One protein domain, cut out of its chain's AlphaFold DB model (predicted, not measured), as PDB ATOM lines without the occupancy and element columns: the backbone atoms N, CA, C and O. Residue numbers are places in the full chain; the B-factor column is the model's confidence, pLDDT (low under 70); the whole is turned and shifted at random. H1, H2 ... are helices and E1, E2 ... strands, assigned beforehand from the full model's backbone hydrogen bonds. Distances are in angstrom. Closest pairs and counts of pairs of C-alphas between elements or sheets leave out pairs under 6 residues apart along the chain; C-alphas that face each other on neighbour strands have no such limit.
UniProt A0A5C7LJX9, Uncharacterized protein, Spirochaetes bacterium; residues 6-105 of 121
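This is residues 6 to 105 of the 121 residues of an uncharacterized protein of Spirochaetes bacterium (UniProt A0A5C7LJX9). A twisted wall of four antiparallel strands, in the order E1, E2, E4, E3, has H2, H3 and H4 on one face, making two layers, a sheet and its helices. H1 packs on H2 and H3, off the sheet. The printed part has 100 residues, with named elements in the order H1, H2, E1, E2, H3, H4, E3, E4, and the class is mixed. It is compact, with a radius of gyration of the C-alphas of 12.8 A and spans of 42 by 29 by 22 A.

E1, residues 48 to 53, and E2, residues 57 to 63, form a hairpin, with N 51 and O 59 within hydrogen-bond range at 2.8 A. E4, residues 95 to 101, is antiparallel to E2 at 161 degrees, with N 60 and O 98 at 2.8 A. It forms a hairpin with E3, residues 87 to 91, where N 91 and O 95 are 2.8 A apart. H2, residues 31 to 41, is over E1 and E2 at a height over the sheet of 9.8 A; its closest C-alphas to E1 are Arg 39 and Val 48, 6.2 A. H4, residues 81 to 86, is on the same face; Phe 86 and Tyr 98 of E4 have the closest C-alphas, 5.2 A. H1, residues 18 to 25, touches H3, residues 68 to 78, at the C-alphas of Gln 25 and Ala 76, 4.7 A. H1 and H2 form a helical hairpin, closest at the C-alphas of Gly 20 and Val 41, 6.4 A, at a shallow tilt of 23 degrees, opposite ways. E2, H3, H4 and E3 make a split strand-helix-strand unit, two same-way strands with E4 between them, its crossover right-handed. In H1, H2, H3 and H4 every O i to N i+4 pair is within hydrogen-bond range.

H1 begins at C-alpha 18, (118.542, 90.627, 153.916), and E4 ends at C-alpha 101, (118.882, 108.726, 129.941). E4 is 19.9 A long, E2 19.1 A, E1 16.0 A, H2 15.5 A and H3 15.2 A.

The C-alphas of Asn 12 and Gly 55 are the two farthest apart, 42.0 A. The printed part has no cut and no long link. Residues 6 to 9 have pLDDT under 70.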
ATOM      1  N   ARG A   6     114.349  81.747 143.868       51.34
ATOM      2  CA  ARG A   6     113.303  82.462 144.623       51.34
ATOM      3  C   ARG A   6     113.503  82.492 146.141       51.34
ATOM      4  O   ARG A   6     112.945  83.370 146.788       51.34
ATOM      5  N   GLU A   7     114.275  81.573 146.719       54.62
ATOM      6  CA  GLU A   7     114.570  81.592 148.164       54.62
ATOM      7  C   GLU A   7     115.599  82.671 148.531       54.62
ATOM      8  O   GLU A   7     115.734  83.016 149.700       54.62
ATOM      9  N   MET A   8     116.311  83.239 147.548       59.09
ATOM     10  CA  MET A   8     117.193  84.383 147.794       59.09
ATOM     11  C   MET A   8     116.457  85.719 147.790       59.09
ATOM     12  O   MET A   8     117.002  86.679 148.318       59.09
ATOM     13  N   SER A   9     115.257  85.809 147.213       62.44
ATOM     14  CA  SER A   9     114.528  87.074 147.095       62.44
ATOM     15  C   SER A   9     113.494  87.269 148.202       62.44
ATOM     16  O   SER A   9     113.320  88.407 148.629       62.44
ATOM     17  N   TYR A  10     112.877  86.193 148.720       71.00
ATOM     18  CA  TYR A  10     111.875  86.282 149.791       71.00
ATOM     19  C   TYR A  10     112.136  85.380 150.995       71.00
ATOM     20  O   TYR A  10     112.557  84.230 150.869       71.00
ATOM     21  N   THR A  11     111.784  85.886 152.170       76.44
ATOM     22  CA  THR A  11     111.586  85.104 153.390       76.44
ATOM     23  C   THR A  11     110.269  84.314 153.329       76.44
ATOM     24  O   THR A  11     109.393  84.563 152.498       76.44
ATOM     25  N   ASN A  12     110.081  83.364 154.251       72.25
ATOM     26  CA  ASN A  12     108.867  82.533 154.319       72.25
ATOM     27  C   ASN A  12     107.561  83.319 154.560       72.25
ATOM     28  O   ASN A  12     106.480  82.786 154.319       72.25
ATOM     29  N   ASP A  13     107.645  84.553 155.055       73.94
ATOM     30  CA  ASP A  13     106.521  85.478 155.242       73.94
ATOM     31  C   ASP A  13     106.362  86.483 154.084       73.94
ATOM     32  O   ASP A  13     105.504  87.363 154.151       73.94
ATOM     33  N   GLY A  14     107.130  86.318 153.000       75.38
ATOM     34  CA  GLY A  14     107.002  87.096 151.769       75.38
ATOM     35  C   GLY A  14     107.687  88.461 151.800       75.38
ATOM     36  O   GLY A  14     107.409  89.278 150.926       75.38
ATOM     37  N   TYR A  15     108.560  88.720 152.777       85.06
ATOM     38  CA  TYR A  15     109.397  89.922 152.823       85.06
ATOM     39  C   TYR A  15     110.662  89.755 151.986       85.06
ATOM     40  O   TYR A  15     111.108  88.623 151.800       85.06
ATOM     41  N   PRO A  16     111.275  90.846 151.500       88.06
ATOM     42  CA  PRO A  16     112.587  90.761 150.886       88.06
ATOM     43  C   PRO A  16     113.592  90.196 151.894       88.06
ATOM     44  O   PRO A  16     113.566  90.543 153.076       88.06
ATOM     45  N   THR A  17     114.482  89.314 151.450       91.00
ATOM     46  CA  THR A  17     115.565  88.824 152.316       91.00
ATOM     47  C   THR A  17     116.590  89.927 152.582       91.00
ATOM     48  O   THR A  17     116.723  90.889 151.821       91.00
ATOM     49  N   VAL A  18     117.393  89.751 153.634       90.44
ATOM     50  CA  VAL A  18     118.542  90.627 153.916       90.44
ATOM     51  C   VAL A  18     119.509  90.642 152.728       90.44
ATOM     52  O   VAL A  18     120.039  91.690 152.368       90.44
ATOM     53  N   GLU A  19     119.710  89.492 152.085       90.00
ATOM     54  CA  GLU A  19     120.539  89.343 150.894       90.00
ATOM     55  C   GLU A  19     119.959  90.092 149.688       90.00
ATOM     56  O   GLU A  19     120.712  90.744 148.966       90.00
ATOM     57  N   GLY A  20     118.639  90.051 149.487       91.69
ATOM     58  CA  GLY A  20     117.945  90.781 148.426       91.69
ATOM     59  C   GLY A  20     118.041  92.295 148.614       91.69
ATOM     60  O   GLY A  20     118.392  93.016 147.680       91.69
ATOM     61  N   ILE A  21     117.834  92.774 149.843       93.94
ATOM     62  CA  ILE A  21     118.011  94.189 150.208       93.94
ATOM     63  C   ILE A  21     119.465  94.620 149.965       93.94
ATOM     64  O   ILE A  21     119.720  95.634 149.312       93.94
ATOM     65  N   ALA A  22     120.434  93.821 150.421       92.06
ATOM     66  CA  ALA A  22     121.851  94.099 150.212       92.06
ATOM     67  C   ALA A  22     122.243  94.078 148.724       92.06
ATOM     68  O   ALA A  22     123.093  94.873 148.312       92.06
ATOM     69  N   ALA A  23     121.632  93.205 147.917       92.88
ATOM     70  CA  ALA A  23     121.851  93.144 146.476       92.88
ATOM     71  C   ALA A  23     121.368  94.420 145.777       92.88
ATOM     72  O   ALA A  23     122.069  94.914 144.896       92.88
ATOM     73  N   VAL A  24     120.231  94.984 146.196       94.81
ATOM     74  CA  VAL A  24     119.733  96.274 145.696       94.81
ATOM     75  C   VAL A  24     120.665  97.412 146.106       94.81
ATOM     76  O   VAL A  24     121.129  98.168 145.254       94.81
ATOM     77  N   GLN A  25     121.011  97.509 147.389       95.00
ATOM     78  CA  GLN A  25     121.853  98.596 147.894       95.00
ATOM     79  C   GLN A  25     123.234  98.639 147.218       95.00
ATOM     80  O   GLN A  25     123.742  99.706 146.873       95.00
ATOM     81  N   ASN A  26     123.838  97.466 147.005       92.69
ATOM     82  CA  ASN A  26     125.203  97.327 146.496       92.69
ATOM     83  C   ASN A  26     125.261  96.959 145.008       92.69
ATOM     84  O   ASN A  26     126.316  96.531 144.524       92.69
ATOM     85  N   PHE A  27     124.149  97.080 144.277       91.81
ATOM     86  CA  PHE A  27     124.102  96.642 142.891       91.81
ATOM     87  C   PHE A  27     125.144  97.367 142.037       91.81
ATOM     88  O   PHE A  27     125.297  98.590 142.081       91.81
ATOM     89  N   SER A  28     125.821  96.595 141.191       88.62
ATOM     90  CA  SER A  28     126.708  97.113 140.156       88.62
ATOM     91  C   SER A  28     126.332  96.475 138.823       88.62
ATOM     92  O   SER A  28     126.176  95.261 138.719       88.62
ATOM     93  N   GLY A  29     126.142  97.300 137.797       92.12
ATOM     94  CA  GLY A  29     125.652  96.832 136.507       92.12
ATOM     95  C   GLY A  29     124.981  97.944 135.720       92.12
ATOM     96  O   GLY A  29     125.333  99.116 135.855       92.12
ATOM     97  N   THR A  30     124.034  97.567 134.869       95.62
ATOM     98  CA  THR A  30     123.269  98.497 134.031       95.62
ATOM     99  C   THR A  30     121.960  98.897 134.719       95.62
ATOM    100  O   THR A  30     121.430  98.110 135.506       95.62
ATOM    101  N   PRO A  31     121.388 100.073 134.406       96.44
ATOM    102  CA  PRO A  31     120.041 100.437 134.843       96.44
ATOM    103  C   PRO A  31     118.979  99.389 134.488       96.44
ATOM    104  O   PRO A  31     118.146  99.062 135.325       96.44
ATOM    105  N   HIS A  32     119.064  98.798 133.290       96.75
ATOM    106  CA  HIS A  32     118.206  97.677 132.910       96.75
ATOM    107  C   HIS A  32     118.334  96.500 133.884       96.75
ATOM    108  O   HIS A  32     117.334  96.006 134.386       96.75
ATOM    109  N   GLY A  33     119.560  96.047 134.173       96.25
ATOM    110  CA  GLY A  33     119.785  94.936 135.103       96.25
ATOM    111  C   GLY A  33     119.313  95.245 136.525       96.25
ATOM    112  O   GLY A  33     118.814  94.356 137.203       96.25
ATOM    113  N   PHE A  34     119.421  96.505 136.952       96.19
ATOM    114  CA  PHE A  34     118.902  96.942 138.245       96.19
ATOM    115  C   PHE A  34     117.378  96.812 138.320       96.19
ATOM    116  O   PHE A  34     116.862  96.304 139.306       96.19
ATOM    117  N   VAL A  35     116.652  97.211 137.270       96.88
ATOM    118  CA  VAL A  35     115.189  97.057 137.226       96.88
ATOM    119  C   VAL A  35     114.764  95.592 137.223       96.88
ATOM    120  O   VAL A  35     113.787  95.255 137.888       96.88
ATOM    121  N   GLU A  36     115.488  94.720 136.522       95.88
ATOM    122  CA  GLU A  36     115.197  93.283 136.565       95.88
ATOM    123  C   GLU A  36     115.377  92.725 137.984       95.88
ATOM    124  O   GLU A  36     114.482  92.045 138.477       95.88
ATOM    125  N   LEU A  37     116.447  93.113 138.694       94.88
ATOM    126  CA  LEU A  37     116.599  92.780 140.114       94.88
ATOM    127  C   LEU A  37     115.430  93.317 140.949       94.88
ATOM    128  O   LEU A  37     114.883  92.581 141.764       94.88
ATOM    129  N   LEU A  38     115.024  94.578 140.750       95.44
ATOM    130  CA  LEU A  38     113.890  95.150 141.479       95.44
ATOM    131  C   LEU A  38     112.622  94.322 141.273       95.44
ATOM    132  O   LEU A  38     111.966  94.003 142.252       95.44
ATOM    133  N   ARG A  39     112.301  93.911 140.043       93.94
ATOM    134  CA  ARG A  39     111.129  93.065 139.756       93.94
ATOM    135  C   ARG A  39     111.170  91.708 140.452       93.94
ATOM    136  O   ARG A  39     110.117  91.172 140.777       93.94
ATOM    137  N   GLU A  40     112.360  91.164 140.694       90.75
ATOM    138  CA  GLU A  40     112.522  89.899 141.413       90.75
ATOM    139  C   GLU A  40     112.261  90.040 142.919       90.75
ATOM    140  O   GLU A  40     111.660  89.146 143.520       90.75
ATOM    141  N   VAL A  41     112.701  91.147 143.529       91.69
ATOM    142  CA  VAL A  41     112.627  91.361 144.988       91.69
ATOM    143  C   VAL A  41     111.415  92.179 145.442       91.69
ATOM    144  O   VAL A  41     111.083  92.171 146.627       91.69
ATOM    145  N   TRP A  42     110.746  92.886 144.530       93.06
ATOM    146  CA  TRP A  42     109.536  93.648 144.831       93.06
ATOM    147  C   TRP A  42     108.344  92.725 145.026       93.06
ATOM    148  O   TRP A  42     108.097  91.875 144.179       93.06
ATOM    149  N   SER A  43     107.528  92.964 146.059       90.19
ATOM    150  CA  SER A  43     106.368  92.105 146.390       90.19
ATOM    151  C   SER A  43     105.506  91.675 145.197       90.19
ATOM    152  O   SER A  43     104.996  90.557 145.191       90.19
ATOM    153  N   HIS A  44     105.319  92.562 144.214       88.31
ATOM    154  CA  HIS A  44     104.708  92.240 142.929       88.31
ATOM    155  C   HIS A  44     105.445  92.973 141.801       88.31
ATOM    156  O   HIS A  44     105.639  94.189 141.867       88.31
ATOM    157  N   GLU A  45     105.828  92.246 140.752       87.38
ATOM    158  CA  GLU A  45     106.615  92.786 139.634       87.38
ATOM    159  C   GLU A  45     105.911  93.927 138.875       87.38
ATOM    160  O   GLU A  45     106.570  94.820 138.346       87.38
ATOM    161  N   ASP A  46     104.574  93.936 138.844       91.12
ATOM    162  CA  ASP A  46     103.754  94.928 138.138       91.12
ATOM    163  C   ASP A  46     103.743  96.301 138.826       91.12
ATOM    164  O   ASP A  46     103.386  97.306 138.208       91.12
ATOM    165  N   LEU A  47     104.208  96.367 140.077       94.88
ATOM    166  CA  LEU A  47     104.436  97.613 140.807       94.88
ATOM    167  C   LEU A  47     105.775  98.284 140.448       94.88
ATOM    168  O   LEU A  47     106.056  99.375 140.956       94.88
ATOM    169  N   VAL A  48     106.575  97.661 139.573       97.50
ATOM    170  CA  VAL A  48     107.798  98.221 138.984       97.50
ATOM    171  C   VAL A  48     107.619  98.362 137.467       97.50
ATOM    172  O   VAL A  48     107.785  97.410 136.694       97.50
ATOM    173  N   SER A  49     107.300  99.574 137.009       97.56
ATOM    174  CA  SER A  49     107.060  99.859 135.589       97.56
ATOM    175  C   SER A  49     108.175 100.694 134.964       97.56
ATOM    176  O   SER A  49     108.836 101.487 135.632       97.56
ATOM    177  N   VAL A  50     108.383 100.510 133.657       97.69
ATOM    178  CA  VAL A  50     109.345 101.279 132.862       97.69
ATOM    179  C   VAL A  50     108.634 101.851 131.644       97.69
ATOM    180  O   VAL A  50     107.936 101.124 130.935       97.69
ATOM    181  N   HIS A  51     108.836 103.137 131.389       96.69
ATOM    182  CA  HIS A  51     108.262 103.858 130.262       96.69
ATOM    183  C   HIS A  51     109.369 104.595 129.506       96.69
ATOM    184  O   HIS A  51     110.098 105.384 130.102       96.69
ATOM    185  N   ASP A  52     109.491 104.355 128.201       94.44
ATOM    186  CA  ASP A  52     110.301 105.217 127.336       94.44
ATOM    187  C   ASP A  52     109.507 106.496 127.063       94.44
ATOM    188  O   ASP A  52     108.355 106.445 126.620       94.44
ATOM    189  N   THR A  53     110.095 107.634 127.400       91.62
ATOM    190  CA  THR A  53     109.479 108.945 127.201       91.62
ATOM    191  C   THR A  53     110.048 109.589 125.941       91.62
ATOM    192  O   THR A  53     111.231 109.445 125.634       91.62
ATOM    193  N   ASP A  54     109.236 110.387 125.241       79.12
ATOM    194  CA  ASP A  54     109.633 111.064 123.993       79.12
ATOM    195  C   ASP A  54     110.895 111.956 124.128       79.12
ATOM    196  O   ASP A  54     111.482 112.370 123.130       79.12
ATOM    197  N   GLY A  55     111.347 112.244 125.356       80.31
ATOM    198  CA  GLY A  55     112.560 113.004 125.665       80.31
ATOM    199  C   GLY A  55     113.866 112.197 125.688       80.31
ATOM    200  O   GLY A  55     114.907 112.763 126.020       80.31
ATOM    201  N   GLY A  56     113.845 110.902 125.357       91.44
ATOM    202  CA  GLY A  56     115.043 110.057 125.391       91.44
ATOM    203  C   GLY A  56     115.452 109.649 126.810       91.44
ATOM    204  O   GLY A  56     116.649 109.539 127.106       91.44
ATOM    205  N   VAL A  57     114.461 109.465 127.682       95.38
ATOM    206  CA  VAL A  57     114.615 109.056 129.081       95.38
ATOM    207  C   VAL A  57     113.716 107.853 129.354       95.38
ATOM    208  O   VAL A  57     112.521 107.892 129.056       95.38
ATOM    209  N   MET A  58     114.285 106.835 129.995       97.56
ATOM    210  CA  MET A  58     113.571 105.720 130.598       97.56
ATOM    211  C   MET A  58     113.093 106.162 131.982       97.56
ATOM    212  O   MET A  58     113.899 106.359 132.895       97.56
ATOM    213  N   GLU A  59     111.786 106.332 132.132       98.12
ATOM    214  CA  GLU A  59     111.145 106.584 133.416       98.12
ATOM    215  C   GLU A  59     110.822 105.259 134.099       98.12
ATOM    216  O   GLU A  59     110.103 104.423 133.555       98.12
ATOM    217  N   ILE A  60     111.335 105.083 135.310       98.31
ATOM    218  CA  ILE A  60     111.109 103.906 136.142       98.31
ATOM    219  C   ILE A  60     110.227 104.332 137.304       98.31
ATOM    220  O   ILE A  60     110.515 105.327 137.973       98.31
ATOM    221  N   ARG A  61     109.157 103.581 137.547       98.44
ATOM    222  CA  ARG A  61     108.216 103.827 138.639       98.44
ATOM    223  C   ARG A  61     108.189 102.625 139.561       98.44
ATOM    224  O   ARG A  61     107.870 101.530 139.111       98.44
ATOM    225  N   CYS A  62     108.460 102.856 140.838       98.25
ATOM    226  CA  CYS A  62     108.328 101.860 141.895       98.25
ATOM    227  C   CYS A  62     107.197 102.288 142.834       98.25
ATOM    228  O   CYS A  62     107.225 103.401 143.364       98.25
ATOM    229  N   VAL A  63     106.194 101.430 143.032       97.50
ATOM    230  CA  VAL A  63     105.034 101.722 143.888       97.50
ATOM    231  C   VAL A  63     105.048 100.816 145.117       97.50
ATOM    232  O   VAL A  63     104.955  99.597 144.997       97.50
ATOM    233  N   THR A  64     105.144 101.395 146.317       96.06
ATOM    234  CA  THR A  64     105.226 100.613 147.564       96.06
ATOM    235  C   THR A  64     103.875 100.109 148.053       96.06
ATOM    236  O   THR A  64     103.843  99.130 148.794       96.06
ATOM    237  N   VAL A  65     102.779 100.788 147.681       91.25
ATOM    238  CA  VAL A  65     101.399 100.584 148.176       91.25
ATOM    239  C   VAL A  65     101.266 100.553 149.711       91.25
ATOM    240  O   VAL A  65     100.280 100.045 150.241       91.25
ATOM    241  N   GLY A  66     102.237 101.126 150.433       90.69
ATOM    242  CA  GLY A  66     102.290 101.122 151.900       90.69
ATOM    243  C   GLY A  66     102.681  99.775 152.519       90.69
ATOM    244  O   GLY A  66     102.400  99.546 153.695       90.69
ATOM    245  N   TRP A  67     103.270  98.862 151.740       94.06
ATOM    246  CA  TRP A  67     103.820  97.614 152.264       94.06
ATOM    247  C   TRP A  67     105.276  97.807 152.704       94.06
ATOM    248  O   TRP A  67     106.120  98.223 151.911       94.06
ATOM    249  N   SER A  68     105.573  97.466 153.959       93.12
ATOM    250  CA  SER A  68     106.853  97.751 154.622       93.12
ATOM    251  C   SER A  68     108.069  97.119 153.943       93.12
ATOM    252  O   SER A  68     109.116  97.753 153.898       93.12
ATOM    253  N   GLY A  69     107.954  95.929 153.346       94.12
ATOM    254  CA  GLY A  69     109.082  95.324 152.622       94.12
ATOM    255  C   GLY A  69     109.502  96.121 151.377       94.12
ATOM    256  O   GLY A  69     110.688  96.273 151.101       94.12
ATOM    257  N   ASN A  70     108.549  96.718 150.655       95.38
ATOM    258  CA  ASN A  70     108.858  97.605 149.530       95.38
ATOM    259  C   ASN A  70     109.466  98.922 150.040       95.38
ATOM    260  O   ASN A  70     110.307  99.505 149.366       95.38
ATOM    261  N   GLU A  71     109.047  99.403 151.214       96.25
ATOM    262  CA  GLU A  71     109.624 100.602 151.837       96.25
ATOM    263  C   GLU A  71     111.085 100.375 152.261       96.25
ATOM    264  O   GLU A  71     111.921 101.249 152.041       96.25
ATOM    265  N   GLU A  72     111.425  99.185 152.764       96.25
ATOM    266  CA  GLU A  72     112.817  98.790 153.033       96.25
ATOM    267  C   GLU A  72     113.659  98.751 151.749       96.25
ATOM    268  O   GLU A  72     114.786  99.253 151.724       96.25
ATOM    269  N   LEU A  73     113.100  98.232 150.649       97.00
ATOM    270  CA  LEU A  73     113.758  98.271 149.338       97.00
ATOM    271  C   LEU A  73     113.950  99.704 148.829       97.00
ATOM    272  O   LEU A  73     115.007 100.004 148.284       97.00
ATOM    273  N   ILE A  74     112.984 100.607 149.031       97.75
ATOM    274  CA  ILE A  74     113.159 102.034 148.717       97.75
ATOM    275  C   ILE A  74     114.334 102.620 149.496       97.75
ATOM    276  O   ILE A  74     115.183 103.264 148.883       97.75
ATOM    277  N   SER A  75     114.423 102.372 150.807       96.75
ATOM    278  CA  SER A  75     115.562 102.842 151.608       96.75
ATOM    279  C   SER A  75     116.892 102.316 151.058       96.75
ATOM    280  O   SER A  75     117.844 103.078 150.913       96.75
ATOM    281  N   ALA A  76     116.947 101.046 150.643       96.88
ATOM    282  CA  ALA A  76     118.131 100.478 150.000       96.88
ATOM    283  C   ALA A  76     118.465 101.140 148.649       96.88
ATOM    284  O   ALA A  76     119.639 101.373 148.355       96.88
ATOM    285  N   ILE A  77     117.461 101.475 147.829       96.94
ATOM    286  CA  ILE A  77     117.675 102.199 146.568       96.94
ATOM    287  C   ILE A  77     118.208 103.606 146.848       96.94
ATOM    288  O   ILE A  77     119.153 104.022 146.183       96.94
ATOM    289  N   GLU A  78     117.638 104.334 147.808       95.38
ATOM    290  CA  GLU A  78     118.055 105.698 148.169       95.38
ATOM    291  C   GLU A  78     119.514 105.756 148.653       95.38
ATOM    292  O   GLU A  78     120.218 106.726 148.374       95.38
ATOM    293  N   GLU A  79     119.999 104.690 149.294       93.88
ATOM    294  CA  GLU A  79     121.399 104.541 149.710       93.88
ATOM    295  C   GLU A  79     122.326 103.990 148.609       93.88
ATOM    296  O   GLU A  79     123.550 103.973 148.772       93.88
ATOM    297  N   SER A  80     121.773 103.547 147.478       93.06
ATOM    298  CA  SER A  80     122.536 102.992 146.359       93.06
ATOM    299  C   SER A  80     123.055 104.072 145.403       93.06
ATOM    300  O   SER A  80     122.515 105.176 145.280       93.06
ATOM    301  N   MET A  81     124.062 103.715 144.602       90.12
ATOM    302  CA  MET A  81     124.537 104.570 143.505       90.12
ATOM    303  C   MET A  81     123.474 104.824 142.434       90.12
ATOM    304  O   MET A  81     123.525 105.851 141.754       90.12
ATOM    305  N   PHE A  82     122.522 103.903 142.280       94.19
ATOM    306  CA  PHE A  82     121.403 104.075 141.370       94.19
ATOM    307  C   PHE A  82     120.481 105.199 141.856       94.19
ATOM    308  O   PHE A  82     120.218 106.137 141.102       94.19
ATOM    309  N   GLY A  83     120.059 105.144 143.124       94.75
ATOM    310  CA  GLY A  83     119.213 106.172 143.732       94.75
ATOM    311  C   GLY A  83     119.887 107.537 143.719       94.75
ATOM    312  O   GLY A  83     119.298 108.502 143.244       94.75
ATOM    313  N   LEU A  84     121.166 107.604 144.102       92.12
ATOM    314  CA  LEU A  84     121.936 108.850 144.063       92.12
ATOM    315  C   LEU A  84     121.960 109.506 142.671       92.12
ATOM    316  O   LEU A  84     121.985 110.732 142.564       92.12
ATOM    317  N   ARG A  85     122.021 108.705 141.603       92.00
ATOM    318  CA  ARG A  85     122.236 109.205 140.238       92.00
ATOM    319  C   ARG A  85     120.949 109.496 139.477       92.00
ATOM    320  O   ARG A  85     120.964 110.372 138.614       92.00
ATOM    321  N   PHE A  86     119.899 108.723 139.726       95.00
ATOM    322  CA  PHE A  86     118.712 108.699 138.876       95.00
ATOM    323  C   PHE A  86     117.420 109.040 139.616       95.00
ATOM    324  O   PHE A  86     116.372 109.045 138.978       95.00
ATOM    325  N   TRP A  87     117.458 109.306 140.926       97.62
ATOM    326  CA  TRP A  87     116.272 109.757 141.654       97.62
ATOM    327  C   TRP A  87     115.751 111.079 141.086       97.62
ATOM    328  O   TRP A  87     116.522 112.018 140.888       97.62
ATOM    329  N   GLU A  88     114.441 111.133 140.856       97.75
ATOM    330  CA  GLU A  88     113.738 112.326 140.381       97.75
ATOM    331  C   GLU A  88     112.722 112.809 141.422       97.75
ATOM    332  O   GLU A  88     112.744 113.968 141.838       97.75
ATOM    333  N   SER A  89     111.820 111.929 141.868       97.94
ATOM    334  CA  SER A  89     110.762 112.325 142.798       97.94
ATOM    335  C   SER A  89     110.214 111.177 143.641       97.94
ATOM    336  O   SER A  89     110.231 110.007 143.257       97.94
ATOM    337  N   SER A  90     109.648 111.548 144.792       97.25
ATOM    338  CA  SER A  90     108.858 110.670 145.663       97.25
ATOM    339  C   SER A  90     107.503 111.329 145.939       97.25
ATOM    340  O   SER A  90     107.422 112.534 146.194       97.25
ATOM    341  N   HIS A  91     106.416 110.558 145.894       96.50
ATOM    342  CA  HIS A  91     105.046 111.059 146.014       96.50
ATOM    343  C   HIS A  91     104.287 110.398 147.167       96.50
ATOM    344  O   HIS A  91     104.531 109.253 147.552       96.50
ATOM    345  N   ARG A  92     103.279 111.112 147.687       90.06
ATOM    346  CA  ARG A  92     102.327 110.535 148.649       90.06
ATOM    347  C   ARG A  92     101.644 109.315 148.022       90.06
ATOM    348  O   ARG A  92     101.252 109.367 146.861       90.06
ATOM    349  N   GLY A  93     101.477 108.255 148.809       86.56
ATOM    350  CA  GLY A  93     100.964 106.969 148.321       86.56
ATOM    351  C   GLY A  93     102.051 105.986 147.871       86.56
ATOM    352  O   GLY A  93     101.706 104.905 147.409       86.56
ATOM    353  N   GLY A  94     103.335 106.333 148.034       95.12
ATOM    354  CA  GLY A  94     104.444 105.389 147.875       95.12
ATOM    355  C   GLY A  94     104.955 105.233 146.446       95.12
ATOM    356  O   GLY A  94     105.527 104.200 146.125       95.12
ATOM    357  N   LEU A  95     104.726 106.216 145.571       97.81
ATOM    358  CA  LEU A  95     105.317 106.230 144.230       97.81
ATOM    359  C   LEU A  95     106.694 106.899 144.277       97.81
ATOM    360  O   LEU A  95     106.798 108.059 144.675       97.81
ATOM    361  N   HIS A  96     107.708 106.186 143.795       98.44
ATOM    362  CA  HIS A  96     109.067 106.674 143.584       98.44
ATOM    363  C   HIS A  96     109.392 106.633 142.092       98.44
ATOM    364  O   HIS A  96     109.119 105.631 141.424       98.44
ATOM    365  N   VAL A  97     109.937 107.731 141.571       98.50
ATOM    366  CA  VAL A  97     110.241 107.912 140.151       98.50
ATOM    367  C   VAL A  97     111.738 108.121 139.972       98.50
ATOM    368  O   VAL A  97     112.352 108.937 140.664       98.50
ATOM    369  N   TYR A  98     112.301 107.391 139.013       98.06
ATOM    370  CA  TYR A  98     113.699 107.496 138.615       98.06
ATOM    371  C   TYR A  98     113.800 107.720 137.109       98.06
ATOM    372  O   TYR A  98     113.085 107.085 136.333       98.06
ATOM    373  N   HIS A  99     114.707 108.596 136.689       97.62
ATOM    374  CA  HIS A  99     114.914 108.960 135.288       97.62
ATOM    375  C   HIS A  99     116.307 108.551 134.824       97.62
ATOM    376  O   HIS A  99     117.324 109.039 135.315       97.62
ATOM    377  N   VAL A 100     116.361 107.665 133.830       96.19
ATOM    378  CA  VAL A 100     117.612 107.184 133.235       96.19
ATOM    379  C   VAL A 100     117.682 107.630 131.776       96.19
ATOM    380  O   VAL A 100     116.844 107.215 130.983       96.19
ATOM    381  N   PRO A 101     118.688 108.418 131.356       95.44
ATOM    382  CA  PRO A 101     118.882 108.726 129.941       95.44
ATOM    383  C   PRO A 101     118.994 107.448 129.094       95.44
ATOM    384  O   PRO A 101     119.774 106.560 129.440       95.44
ATOM    385  N   ASN A 102     118.300 107.365 127.953       93.50
ATOM    386  CA  ASN A 102     118.216 106.138 127.139       93.50
ATOM    387  C   ASN A 102     119.592 105.584 126.744       93.50
ATOM    388  O   ASN A 102     119.814 104.375 126.759       93.50
ATOM    389  N   HIS A 103     120.558 106.462 126.453       92.00
ATOM    390  CA  HIS A 103     121.922 106.053 126.099       92.00
ATOM    391  C   HIS A 103     122.686 105.368 127.249       92.00
ATOM    392  O   HIS A 103     123.697 104.716 127.001       92.00
ATOM    393  N   LEU A 104     122.219 105.501 128.495       93.81
ATOM    394  CA  LEU A 104     122.780 104.832 129.669       93.81
ATOM    395  C   LEU A 104     122.037 103.548 130.044       93.81
ATOM    396  O   LEU A 104     122.530 102.812 130.890       93.81
ATOM    397  N   TRP A 105     120.894 103.244 129.423       94.62
ATOM    398  CA  TRP A 105     120.006 102.156 129.850       94.62
ATOM    399  C   TRP A 105     120.692 100.781 129.930       94.62
ATOM    400  O   TRP A 105     120.513 100.034 130.892       94.62
TER     401      TRP A 105